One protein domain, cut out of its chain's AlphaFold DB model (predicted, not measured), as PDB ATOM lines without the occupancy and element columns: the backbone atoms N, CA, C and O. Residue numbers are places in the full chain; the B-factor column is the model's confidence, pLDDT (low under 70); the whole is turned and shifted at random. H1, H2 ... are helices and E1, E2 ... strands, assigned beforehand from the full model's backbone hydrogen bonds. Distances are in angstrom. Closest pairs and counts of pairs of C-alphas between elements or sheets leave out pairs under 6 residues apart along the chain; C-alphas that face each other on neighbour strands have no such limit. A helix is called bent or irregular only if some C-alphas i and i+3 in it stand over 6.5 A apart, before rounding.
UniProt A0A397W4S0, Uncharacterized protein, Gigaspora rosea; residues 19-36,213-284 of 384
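Overview. This is residues 19 to 36 and 213 to 284 of the 384 residues of an uncharacterized protein of Gigaspora rosea (UniProt A0A397W4S0). A strongly twisted sheet of three long strands, E1, E2 and E3, has one long helix, H4, running lengthwise over one of its faces, in two layers, helix on sheet. Three shorter helices, H1, H2 and H3, gather near one end of the sheet, while the loop of residues 224 to 232 between E1 and E2 turns round at the other end. The printed part has 90 residues, with four named helices and three named strands in the order H1 H2 E1 E2 H3 E3 H4; the sheet's order is E1 - E2 - E3, antiparallel throughout, and the class is mixed, helices and strands. The whole is only just loose, close to compact, with a radius of gyration of the C-alphas of 15.0 A, and flat, spanning 45 by 31 by 16 A.

Arrangement. Look first at inner strand E2, residues 233 to 240. Edge strand E1, residues 216 to 223, is its antiparallel neighbour at 156 degrees, and the two form a hairpin; find N 221 and O 235 within hydrogen-bond range at 2.9 A. Edge strand E3, residues 254 to 260, is antiparallel to E2 at 151 degrees, with N 238 and O 255 at 2.7 A. H4, residues 266 to 283, is on the sheet at a height over the sheet of 9.6 A. It lies over E3 and only just over E2, on which 3 of its C-alphas fall. It runs along the strands, at 17 degrees to E3 on the local plane; the closest C-alphas of E3 and H4 are those of Val 260 and Phe 266, 6.1 A apart. H4 is only just irregular, C-alphas 269 and 272 being 6.6 A apart, and has a kink of 28 degrees near residue 273. H1, residues 19 to 27, only grazes the sheet with its residues 21 to 25. H1 and H4 are close but not clearly touching, at a steep tilt of 53 degrees, the same way; their closest C-alphas, Ser 19 and Leu 280, are 7.6 A apart. H2, residues 29 to 32, is not on the sheet and only just touches H1, only at the corner, with 3 pairs of C-alphas within 8 A, the closest being Leu 26 and Arg 32 at 5.6 A. H3, residues 245 to 248, only just on the sheet with 5 pairs of C-alphas within 10 A, only grazes it with residues 247 to 248, and is apart from H1, H2 and H4. Every O i to N i+4 pair is within hydrogen-bond range in H1 and 12 of 14 are in H4; H2 and H3 are too short for such a pair.

Along the chain. Find C-alpha 216 at (143.951, 149.487, 87.749); from there E1 runs 21.6 A to C-alpha 223. E2 measures 23.3 A and E3 16.9 A from first to last C-alpha. H4 runs 26.1 A, ending at C-alpha 283, (131.365, 155.779, 82.631). H1 begins at C-alpha 19, (137.471, 157.829, 91.686), and runs 11.7 A; H2 measures 5.1 A and H3 5.0 A.

Size, cuts and confidence. The two C-alphas farthest apart, those of Leu 33 and Asn 228, are 44.7 A apart. Residues 37 to 212 are not printed, and C-alphas 36 and 213 are 9.5 A apart across this cut, on the link from H2 to E1. Of the links that are printed whole, that from E1 to E2 is short and the others are tight. The mean pLDDT of the printed part is 76.9; look for values under 70 at residues 223 to 232, 262 to 264 and 281 to 284 of this model.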
ATOM      1  N   SER A  19     137.724 156.661  92.533       84.56
ATOM      2  CA  SER A  19     137.471 157.829  91.686       84.56
ATOM      3  C   SER A  19     138.270 159.043  92.150       84.56
ATOM      4  O   SER A  19     138.790 159.790  91.322       84.56
ATOM      5  N   GLU A  20     138.415 159.224  93.464       87.31
ATOM      6  CA  GLU A  20     139.196 160.321  94.029       87.31
ATOM      7  C   GLU A  20     140.700 160.146  93.775       87.31
ATOM      8  O   GLU A  20     141.370 161.093  93.356       87.31
ATOM      9  N   HIS A  21     141.235 158.926  93.918       88.12
ATOM     10  CA  HIS A  21     142.629 158.634  93.555       88.12
ATOM     11  C   HIS A  21     142.887 158.863  92.063       88.12
ATOM     12  O   HIS A  21     143.873 159.509  91.700       88.12
ATOM     13  N   ILE A  22     141.981 158.406  91.193       86.44
ATOM     14  CA  ILE A  22     142.066 158.635  89.744       86.44
ATOM     15  C   ILE A  22     142.030 160.137  89.444       86.44
ATOM     16  O   ILE A  22     142.909 160.641  88.741       86.44
ATOM     17  N   ARG A  23     141.065 160.878  90.005       86.81
ATOM     18  CA  ARG A  23     140.939 162.332  89.826       86.81
ATOM     19  C   ARG A  23     142.209 163.053  90.267       86.81
ATOM     20  O   ARG A  23     142.702 163.914  89.541       86.81
ATOM     21  N   ARG A  24     142.776 162.675  91.412       88.38
ATOM     22  CA  ARG A  24     144.014 163.256  91.943       88.38
ATOM     23  C   ARG A  24     145.213 163.001  91.031       88.38
ATOM     24  O   ARG A  24     145.994 163.920  90.784       88.38
ATOM     25  N   VAL A  25     145.366 161.777  90.524       88.75
ATOM     26  CA  VAL A  25     146.466 161.431  89.612       88.75
ATOM     27  C   VAL A  25     146.320 162.156  88.279       88.75
ATOM     28  O   VAL A  25     147.274 162.784  87.823       88.75
ATOM     29  N   LEU A  26     145.129 162.128  87.676       86.31
ATOM     30  CA  LEU A  26     144.870 162.789  86.395       86.31
ATOM     31  C   LEU A  26     144.910 164.322  86.496       86.31
ATOM     32  O   LEU A  26     145.277 164.989  85.526       86.31
ATOM     33  N   GLY A  27     144.564 164.885  87.657       88.62
ATOM     34  CA  GLY A  27     144.665 166.317  87.945       88.62
ATOM     35  C   GLY A  27     146.110 166.810  88.072       88.62
ATOM     36  O   GLY A  27     146.394 167.984  87.826       88.62
ATOM     37  N   ASN A  28     147.056 165.922  88.391       90.62
ATOM     38  CA  ASN A  28     148.471 166.259  88.446       90.62
ATOM     39  C   ASN A  28     149.085 166.264  87.036       90.62
ATOM     40  O   ASN A  28     149.428 165.216  86.486       90.62
ATOM     41  N   ARG A  29     149.287 167.462  86.469       87.69
ATOM     42  CA  ARG A  29     149.853 167.640  85.117       87.69
ATOM     43  C   ARG A  29     151.189 166.915  84.922       87.69
ATOM     44  O   ARG A  29     151.379 166.289  83.884       87.69
ATOM     45  N   ASN A  30     152.083 166.952  85.912       87.56
ATOM     46  CA  ASN A  30     153.406 166.327  85.801       87.56
ATOM     47  C   ASN A  30     153.317 164.802  85.715       87.56
ATOM     48  O   ASN A  30     154.036 164.204  84.919       87.56
ATOM     49  N   LEU A  31     152.447 164.179  86.517       86.25
ATOM     50  CA  LEU A  31     152.227 162.732  86.449       86.25
ATOM     51  C   LEU A  31     151.523 162.353  85.150       86.25
ATOM     52  O   LEU A  31     151.971 161.445  84.461       86.25
ATOM     53  N   ARG A  32     150.472 163.089  84.779       86.25
ATOM     54  CA  ARG A  32     149.681 162.816  83.577       86.25
ATOM     55  C   ARG A  32     150.520 162.825  82.296       86.25
ATOM     56  O   ARG A  32     150.300 161.973  81.444       86.25
ATOM     57  N   LEU A  33     151.479 163.743  82.165       87.50
ATOM     58  CA  LEU A  33     152.384 163.805  81.005       87.50
ATOM     59  C   LEU A  33     153.316 162.589  80.890       87.50
ATOM     60  O   LEU A  33     153.822 162.305  79.811       87.50
ATOM     61  N   GLN A  34     153.543 161.878  81.993       88.81
ATOM     62  CA  GLN A  34     154.405 160.696  82.062       88.81
ATOM     63  C   GLN A  34     153.609 159.385  82.013       88.81
ATOM     64  O   GLN A  34     154.191 158.307  82.113       88.81
ATOM     65  N   MET A  35     152.283 159.464  81.903       89.88
ATOM     66  CA  MET A  35     151.417 158.298  81.784       89.88
ATOM     67  C   MET A  35     151.215 157.923  80.320       89.88
ATOM     68  O   MET A  35     151.085 158.777  79.443       89.88
ATOM     69  N   TYR A  36     151.125 156.625  80.071       88.31
ATOM     70  CA  TYR A  36     150.878 156.070  78.756       88.31
ATOM     71  C   TYR A  36     149.391 155.767  78.548       88.31
ATOM     72  O   TYR A  36     148.768 155.052  79.331       88.31
ATOM     73  N   LYS A 213     141.649 155.531  78.900       76.56
ATOM     74  CA  LYS A 213     141.641 154.113  79.265       76.56
ATOM     75  C   LYS A 213     142.702 153.882  80.327       76.56
ATOM     76  O   LYS A 213     143.870 154.208  80.105       76.56
ATOM     77  N   ILE A 214     142.296 153.364  81.479       78.06
ATOM     78  CA  ILE A 214     143.162 153.212  82.650       78.06
ATOM     79  C   ILE A 214     143.126 151.757  83.090       78.06
ATOM     80  O   ILE A 214     142.050 151.185  83.217       78.06
ATOM     81  N   ILE A 215     144.298 151.175  83.335       77.62
ATOM     82  CA  ILE A 215     144.405 149.870  83.984       77.62
ATOM     83  C   ILE A 215     144.698 150.085  85.467       77.62
ATOM     84  O   ILE A 215     145.651 150.780  85.834       77.62
ATOM     85  N   LEU A 216     143.851 149.482  86.297       80.56
ATOM     86  CA  LEU A 216     143.951 149.487  87.749       80.56
ATOM     87  C   LEU A 216     144.502 148.134  88.202       80.56
ATOM     88  O   LEU A 216     143.935 147.097  87.868       80.56
ATOM     89  N   ASP A 217     145.595 148.162  88.952       81.44
ATOM     90  CA  ASP A 217     146.149 147.000  89.637       81.44
ATOM     91  C   ASP A 217     145.783 147.103  91.116       81.44
ATOM     92  O   ASP A 217     146.259 147.996  91.822       81.44
ATOM     93  N   ILE A 218     144.856 146.249  91.549       79.75
ATOM     94  CA  ILE A 218     144.374 146.198  92.926       79.75
ATOM     95  C   ILE A 218     144.916 144.928  93.554       79.75
ATOM     96  O   ILE A 218     144.649 143.833  93.068       79.75
ATOM     97  N   TYR A 219     145.642 145.077  94.656       76.44
ATOM     98  CA  TYR A 219     146.263 143.950  95.335       76.44
ATOM     99  C   TYR A 219     146.086 144.041  96.848       76.44
ATOM    100  O   TYR A 219     145.930 145.120  97.429       76.44
ATOM    101  N   TYR A 220     146.105 142.874  97.482       76.88
ATOM    102  CA  TYR A 220     145.988 142.701  98.922       76.88
ATOM    103  C   TYR A 220     147.344 142.290  99.500       76.88
ATOM    104  O   TYR A 220     148.023 141.434  98.933       76.88
ATOM    105  N   ASP A 221     147.724 142.873 100.633       76.56
ATOM    106  CA  ASP A 221     148.932 142.494 101.367       76.56
ATOM    107  C   ASP A 221     148.663 142.384 102.874       76.56
ATOM    108  O   ASP A 221     147.910 143.172 103.452       76.56
ATOM    109  N   ASP A 222     149.296 141.405 103.518       72.81
ATOM    110  CA  ASP A 222     149.150 141.147 104.948       72.81
ATOM    111  C   ASP A 222     150.171 141.958 105.756       72.81
ATOM    112  O   ASP A 222     151.375 141.702 105.771       72.81
ATOM    113  N   LEU A 223     149.672 142.905 106.539       66.88
ATOM    114  CA  LEU A 223     150.445 143.648 107.519       66.88
ATOM    115  C   LEU A 223     150.605 142.790 108.779       66.88
ATOM    116  O   LEU A 223     149.679 142.605 109.577       66.88
ATOM    117  N   GLY A 224     151.821 142.283 108.987       59.06
ATOM    118  CA  GLY A 224     152.251 141.622 110.224       59.06
ATOM    119  C   GLY A 224     152.366 142.601 111.400       59.06
ATOM    120  O   GLY A 224     153.466 142.870 111.885       59.06
ATOM    121  N   ILE A 225     151.239 143.179 111.832       55.47
ATOM    122  CA  ILE A 225     151.187 144.201 112.892       55.47
ATOM    123  C   ILE A 225     151.632 143.627 114.239       55.47
ATOM    124  O   ILE A 225     152.364 144.288 114.980       55.47
ATOM    125  N   PHE A 226     151.270 142.378 114.530       53.28
ATOM    126  CA  PHE A 226     151.649 141.682 115.757       53.28
ATOM    127  C   PHE A 226     152.672 140.576 115.469       53.28
ATOM    128  O   PHE A 226     152.657 139.960 114.407       53.28
ATOM    129  N   ARG A 227     153.577 140.312 116.428       44.72
ATOM    130  CA  ARG A 227     154.634 139.280 116.315       44.72
ATOM    131  C   ARG A 227     154.092 137.865 116.079       44.72
ATOM    132  O   ARG A 227     154.838 137.013 115.610       44.72
ATOM    133  N   ASN A 228     152.819 137.631 116.392       47.97
ATOM    134  CA  ASN A 228     152.160 136.346 116.227       47.97
ATOM    135  C   ASN A 228     151.228 136.404 115.006       47.97
ATOM    136  O   ASN A 228     150.380 137.290 114.909       47.97
ATOM    137  N   VAL A 229     151.370 135.427 114.104       48.22
ATOM    138  CA  VAL A 229     150.696 135.293 112.789       48.22
ATOM    139  C   VAL A 229     149.156 135.305 112.869       48.22
ATOM    140  O   VAL A 229     148.472 135.492 111.868       48.22
ATOM    141  N   TYR A 230     148.592 135.148 114.066       47.62
ATOM    142  CA  TYR A 230     147.157 134.985 114.299       47.62
ATOM    143  C   TYR A 230     146.317 136.261 114.114       47.62
ATOM    144  O   TYR A 230     145.100 136.158 113.984       47.62
ATOM    145  N   HIS A 231     146.938 137.446 114.054       54.97
ATOM    146  CA  HIS A 231     146.234 138.734 113.958       54.97
ATOM    147  C   HIS A 231     146.873 139.677 112.922       54.97
ATOM    148  O   HIS A 231     147.266 140.800 113.237       54.97
ATOM    149  N   SER A 232     147.026 139.221 111.678       61.47
ATOM    150  CA  SER A 232     147.458 140.085 110.568       61.47
ATOM    151  C   SER A 232     146.344 141.059 110.167       61.47
ATOM    152  O   SER A 232     145.201 140.628 110.005       61.47
ATOM    153  N   LEU A 233     146.688 142.325 109.939       74.12
ATOM    154  CA  LEU A 233     145.799 143.299 109.307       74.12
ATOM    155  C   LEU A 233     146.004 143.247 107.794       74.12
ATOM    156  O   LEU A 233     147.137 143.340 107.348       74.12
ATOM    157  N   GLY A 234     144.948 143.153 107.000       76.25
ATOM    158  CA  GLY A 234     145.061 143.252 105.547       76.25
ATOM    159  C   GLY A 234     145.064 144.697 105.067       76.25
ATOM    160  O   GLY A 234     144.249 145.491 105.529       76.25
ATOM    161  N   GLY A 235     145.938 145.047 104.131       80.69
ATOM    162  CA  GLY A 235     145.861 146.289 103.365       80.69
ATOM    163  C   GLY A 235     145.438 146.001 101.929       80.69
ATOM    164  O   GLY A 235     145.979 145.095 101.304       80.69
ATOM    165  N   ILE A 236     144.493 146.780 101.408       81.56
ATOM    166  CA  ILE A 236     144.112 146.766  99.994       81.56
ATOM    167  C   ILE A 236     144.688 148.020  99.352       81.56
ATOM    168  O   ILE A 236     144.467 149.138  99.834       81.56
ATOM    169  N   TYR A 237     145.408 147.833  98.255       84.25
ATOM    170  CA  TYR A 237     146.127 148.889  97.564       84.25
ATOM    171  C   TYR A 237     145.710 148.970  96.101       84.25
ATOM    172  O   TYR A 237     145.269 147.990  95.512       84.25
ATOM    173  N   LEU A 238     145.893 150.151  95.525       85.69
ATOM    174  CA  LEU A 238     145.684 150.474  94.128       85.69
ATOM    175  C   LEU A 238     146.973 151.041  93.541       85.69
ATOM    176  O   LEU A 238     147.538 152.008  94.056       85.69
ATOM    177  N   GLN A 239     147.378 150.502  92.403       84.88
ATOM    178  CA  GLN A 239     148.393 151.068  91.534       84.88
ATOM    179  C   GLN A 239     147.797 151.333  90.145       84.88
ATOM    180  O   GLN A 239     147.015 150.548  89.617       84.88
ATOM    181  N   ILE A 240     148.171 152.461  89.533       86.94
ATOM    182  CA  ILE A 240     147.744 152.799  88.170       86.94
ATOM    183  C   ILE A 240     148.821 152.349  87.180       86.94
ATOM    184  O   ILE A 240     149.923 152.903  87.140       86.94
ATOM    185  N   CYS A 241     148.488 151.369  86.344       84.19
ATOM    186  CA  CYS A 241     149.434 150.711  85.439       84.19
ATOM    187  C   CYS A 241     149.891 151.578  84.265       84.19
ATOM    188  O   CYS A 241     150.940 151.320  83.682       84.19
ATOM    189  N   ASN A 242     149.138 152.629  83.937       88.19
ATOM    190  CA  ASN A 242     149.506 153.593  82.902       88.19
ATOM    191  C   ASN A 242     150.760 154.408  83.266       88.19
ATOM    192  O   ASN A 242     151.314 155.082  82.403       88.19
ATOM    193  N   MET A 243     151.201 154.404  84.526       88.31
ATOM    194  CA  MET A 243     152.446 155.058  84.924       88.31
ATOM    195  C   MET A 243     153.675 154.257  84.467       88.31
ATOM    196  O   MET A 243     153.681 153.024  84.522       88.31
ATOM    197  N   LEU A 244     154.750 154.968  84.108       88.06
ATOM    198  CA  LEU A 244     156.070 154.375  83.849       88.06
ATOM    199  C   LEU A 244     156.523 153.478  85.008       88.06
ATOM    200  O   LEU A 244     156.226 153.754  86.176       88.06
ATOM    201  N   LEU A 245     157.305 152.442  84.709       84.31
ATOM    202  CA  LEU A 245     157.772 151.464  85.693       84.31
ATOM    203  C   LEU A 245     158.432 152.124  86.910       84.31
ATOM    204  O   LEU A 245     158.160 151.748  88.050       84.31
ATOM    205  N   TRP A 246     159.294 153.115  86.692       83.00
ATOM    206  CA  TRP A 246     159.994 153.788  87.788       83.00
ATOM    207  C   TRP A 246     159.055 154.618  88.672       83.00
ATOM    208  O   TRP A 246     159.315 154.732  89.866       83.00
ATOM    209  N   LEU A 247     157.958 155.155  88.122       86.38
ATOM    210  CA  LEU A 247     156.911 155.815  88.903       86.38
ATOM    211  C   LEU A 247     156.120 154.781  89.700       86.38
ATOM    212  O   LEU A 247     155.893 154.992  90.888       86.38
ATOM    213  N   ARG A 248     155.759 153.651  89.086       84.69
ATOM    214  CA  ARG A 248     155.069 152.552  89.775       84.69
ATOM    215  C   ARG A 248     155.879 152.023  90.952       84.69
ATOM    216  O   ARG A 248     155.330 151.830  92.021       84.69
ATOM    217  N   LYS A 249     157.204 151.926  90.834       82.00
ATOM    218  CA  LYS A 249     158.085 151.528  91.951       82.00
ATOM    219  C   LYS A 249     158.090 152.502  93.142       82.00
ATOM    220  O   LYS A 249     158.573 152.145  94.213       82.00
ATOM    221  N   GLN A 250     157.587 153.731  92.999       80.69
ATOM    222  CA  GLN A 250     157.570 154.700  94.096       80.69
ATOM    223  C   GLN A 250     156.385 154.450  95.035       80.69
ATOM    224  O   GLN A 250     155.232 154.445  94.614       80.69
ATOM    225  N   LEU A 251     156.654 154.351  96.341       79.19
ATOM    226  CA  LEU A 251     155.623 154.133  97.368       79.19
ATOM    227  C   LEU A 251     154.493 155.172  97.330       79.19
ATOM    228  O   LEU A 251     153.339 154.825  97.529       79.19
ATOM    229  N   LYS A 252     154.800 156.432  96.994       82.56
ATOM    230  CA  LYS A 252     153.797 157.509  96.871       82.56
ATOM    231  C   LYS A 252     152.757 157.294  95.760       82.56
ATOM    232  O   LYS A 252     151.760 158.004  95.744       82.56
ATOM    233  N   ASN A 253     153.014 156.366  94.837       85.31
ATOM    234  CA  ASN A 253     152.117 156.004  93.739       85.31
ATOM    235  C   ASN A 253     151.405 154.660  93.986       85.31
ATOM    236  O   ASN A 253     150.820 154.098  93.061       85.31
ATOM    237  N   HIS A 254     151.462 154.150  95.221       85.50
ATOM    238  CA  HIS A 254     150.607 153.073  95.705       85.50
ATOM    239  C   HIS A 254     149.573 153.688  96.646       85.50
ATOM    240  O   HIS A 254     149.911 154.294  97.664       85.50
ATOM    241  N   PHE A 255     148.308 153.573  96.275       86.81
ATOM    242  CA  PHE A 255     147.201 154.214  96.962       86.81
ATOM    243  C   PHE A 255     146.499 153.202  97.852       86.81
ATOM    244  O   PHE A 255     146.176 152.110  97.409       86.81
ATOM    245  N   VAL A 256     146.247 153.549  99.108       87.88
ATOM    246  CA  VAL A 256     145.446 152.691  99.988       87.88
ATOM    247  C   VAL A 256     143.978 152.823  99.582       87.88
ATOM    248  O   VAL A 256     143.482 153.942  99.429       87.88
ATOM    249  N   LEU A 257     143.296 151.692  99.417       83.50
ATOM    250  CA  LEU A 257     141.848 151.629  99.199       83.50
ATOM    251  C   LEU A 257     141.090 151.247 100.464       83.50
ATOM    252  O   LEU A 257     139.963 151.683 100.656       83.50
ATOM    253  N   GLY A 258     141.691 150.456 101.343       83.06
ATOM    254  CA  GLY A 258     141.032 150.034 102.569       83.06
ATOM    255  C   GLY A 258     141.894 149.101 103.394       83.06
ATOM    256  O   GLY A 258     142.965 148.668 102.965       83.06
ATOM    257  N   PHE A 259     141.401 148.791 104.588       81.81
ATOM    258  CA  PHE A 259     142.024 147.826 105.478       81.81
ATOM    259  C   PHE A 259     141.021 146.747 105.866       81.81
ATOM    260  O   PHE A 259     139.893 147.043 106.258       81.81
ATOM    261  N   VAL A 260     141.465 145.497 105.802       78.06
ATOM    262  CA  VAL A 260     140.734 144.341 106.313       78.06
ATOM    263  C   VAL A 260     141.197 144.118 107.743       78.06
ATOM    264  O   VAL A 260     142.282 143.588 107.989       78.06
ATOM    265  N   LEU A 261     140.391 144.609 108.687       75.50
ATOM    266  CA  LEU A 261     140.641 144.478 110.122       75.50
ATOM    267  C   LEU A 261     140.689 143.006 110.543       75.50
ATOM    268  O   LEU A 261     140.111 142.133 109.899       75.50
ATOM    269  N   VAL A 262     141.379 142.733 111.652       68.19
ATOM    270  CA  VAL A 262     141.457 141.383 112.221       68.19
ATOM    271  C   VAL A 262     140.047 140.875 112.511       68.19
ATOM    272  O   VAL A 262     139.308 141.488 113.278       68.19
ATOM    273  N   GLY A 263     139.697 139.755 111.877       66.19
ATOM    274  CA  GLY A 263     138.389 139.121 111.990       66.19
ATOM    275  C   GLY A 263     137.254 139.818 111.219       66.19
ATOM    276  O   GLY A 263     136.113 139.384 111.330       66.19
ATOM    277  N   GLY A 264     137.563 140.854 110.432       69.38
ATOM    278  CA  GLY A 264     136.665 141.390 109.412       69.38
ATOM    279  C   GLY A 264     136.662 140.526 108.150       69.38
ATOM    280  O   GLY A 264     137.653 139.861 107.835       69.38
ATOM    281  N   GLU A 265     135.546 140.542 107.428       71.50
ATOM    282  CA  GLU A 265     135.380 139.796 106.183       71.50
ATOM    283  C   GLU A 265     135.942 140.589 104.994       71.50
ATOM    284  O   GLU A 265     135.730 141.795 104.873       71.50
ATOM    285  N   PHE A 266     136.698 139.921 104.119       73.25
ATOM    286  CA  PHE A 266     137.301 140.558 102.942       73.25
ATOM    287  C   PHE A 266     136.230 141.119 101.995       73.25
ATOM    288  O   PHE A 266     136.357 142.249 101.515       73.25
ATOM    289  N   ASP A 267     135.155 140.359 101.791       74.06
ATOM    290  CA  ASP A 267     134.066 140.718 100.886       74.06
ATOM    291  C   ASP A 267     133.343 141.992 101.337       74.06
ATOM    292  O   ASP A 267     133.012 142.833 100.501       74.06
ATOM    293  N   ASP A 268     133.200 142.215 102.646       77.69
ATOM    294  CA  ASP A 268     132.617 143.445 103.197       77.69
ATOM    295  C   ASP A 268     133.450 144.692 102.875       77.69
ATOM    296  O   ASP A 268     132.908 145.784 102.698       77.69
ATOM    297  N   VAL A 269     134.778 144.556 102.801       74.81
ATOM    298  CA  VAL A 269     135.679 145.661 102.429       74.81
ATOM    299  C   VAL A 269     135.721 145.855 100.916       74.81
ATOM    300  O   VAL A 269     135.761 146.990 100.443       74.81
ATOM    301  N   MET A 270     135.671 144.770 100.143       77.31
ATOM    302  CA  MET A 270     135.722 144.837  98.682       77.31
ATOM    303  C   MET A 270     134.407 145.260  98.041       77.31
ATOM    304  O   MET A 270     134.437 145.912  97.002       77.31
ATOM    305  N   LYS A 271     133.257 144.939  98.635       78.62
ATOM    306  CA  LYS A 271     131.935 145.274  98.094       78.62
ATOM    307  C   LYS A 271     131.788 146.751  97.690       78.62
ATOM    308  O   LYS A 271     131.492 146.990  96.519       78.62
ATOM    309  N   PRO A 272     132.055 147.748  98.561       79.94
ATOM    310  CA  PRO A 272     131.967 149.157  98.166       79.94
ATOM    311  C   PRO A 272     132.978 149.542  97.071       79.94
ATOM    312  O   PRO A 272     132.658 150.357  96.209       79.94
ATOM    313  N   ILE A 273     134.169 148.933  97.065       78.44
ATOM    314  CA  ILE A 273     135.207 149.160  96.045       78.44
ATOM    315  C   ILE A 273     134.728 148.642  94.681       78.44
ATOM    316  O   ILE A 273     134.817 149.340  93.674       78.44
ATOM    317  N   ILE A 274     134.179 147.427  94.645       76.94
ATOM    318  CA  ILE A 274     133.639 146.795  93.439       76.94
ATOM    319  C   ILE A 274     132.437 147.581  92.912       76.94
ATOM    320  O   ILE A 274     132.317 147.769  91.703       76.94
ATOM    321  N   ASP A 275     131.553 148.056  93.787       78.75
ATOM    322  CA  ASP A 275     130.396 148.845  93.367       78.75
ATOM    323  C   ASP A 275     130.814 150.192  92.760       78.75
ATOM    324  O   ASP A 275     130.255 150.605  91.743       78.75
ATOM    325  N   GLU A 276     131.861 150.828  93.290       80.12
ATOM    326  CA  GLU A 276     132.467 152.003  92.660       80.12
ATOM    327  C   GLU A 276     133.095 151.667  91.297       80.12
ATOM    328  O   GLU A 276     132.884 152.401  90.331       80.12
ATOM    329  N   ILE A 277     133.801 150.537  91.176       76.19
ATOM    330  CA  ILE A 277     134.349 150.068  89.893       76.19
ATOM    331  C   ILE A 277     133.228 149.843  88.874       76.19
ATOM    332  O   ILE A 277     133.372 150.276  87.738       76.19
ATOM    333  N   LYS A 278     132.091 149.250  89.262       71.88
ATOM    334  CA  LYS A 278     130.929 149.073  88.369       71.88
ATOM    335  C   LYS A 278     130.353 150.411  87.896       71.88
ATOM    336  O   LYS A 278     129.873 150.514  86.768       71.88
ATOM    337  N   ILE A 279     130.361 151.438  88.747       73.81
ATOM    338  CA  ILE A 279     129.931 152.793  88.367       73.81
ATOM    339  C   ILE A 279     130.933 153.404  87.379       73.81
ATOM    340  O   ILE A 279     130.526 153.952  86.356       73.81
ATOM    341  N   LEU A 280     132.233 153.273  87.656       70.06
ATOM    342  CA  LEU A 280     133.303 153.742  86.774       70.06
ATOM    343  C   LEU A 280     133.299 153.014  85.426       70.06
ATOM    344  O   LEU A 280     133.480 153.648  84.392       70.06
ATOM    345  N   GLU A 281     133.015 151.714  85.417       62.69
ATOM    346  CA  GLU A 281     132.903 150.887  84.216       62.69
ATOM    347  C   GLU A 281     131.781 151.377  83.294       62.69
ATOM    348  O   GLU A 281     131.977 151.467  82.082       62.69
ATOM    349  N   LYS A 282     130.638 151.783  83.863       55.12
ATOM    350  CA  LYS A 282     129.539 152.405  83.108       55.12
ATOM    351  C   LYS A 282     129.917 153.768  82.513       55.12
ATOM    352  O   LYS A 282     129.285 154.188  81.547       55.12
ATOM    353  N   ALA A 283     130.917 154.457  83.072       39.91
ATOM    354  CA  ALA A 283     131.365 155.779  82.631       39.91
ATOM    355  C   ALA A 283     132.564 155.743  81.653       39.91
ATOM    356  O   ALA A 283     132.652 156.613  80.788       39.91
ATOM    357  N   ALA A 284     133.473 154.764  81.756       37.06
ATOM    358  CA  ALA A 284     134.567 154.505  80.810       37.06
ATOM    359  C   ALA A 284     135.223 153.131  81.094       37.06
ATOM    360  O   ALA A 284     135.739 152.885  82.182       37.06
TER     361      ALA A 284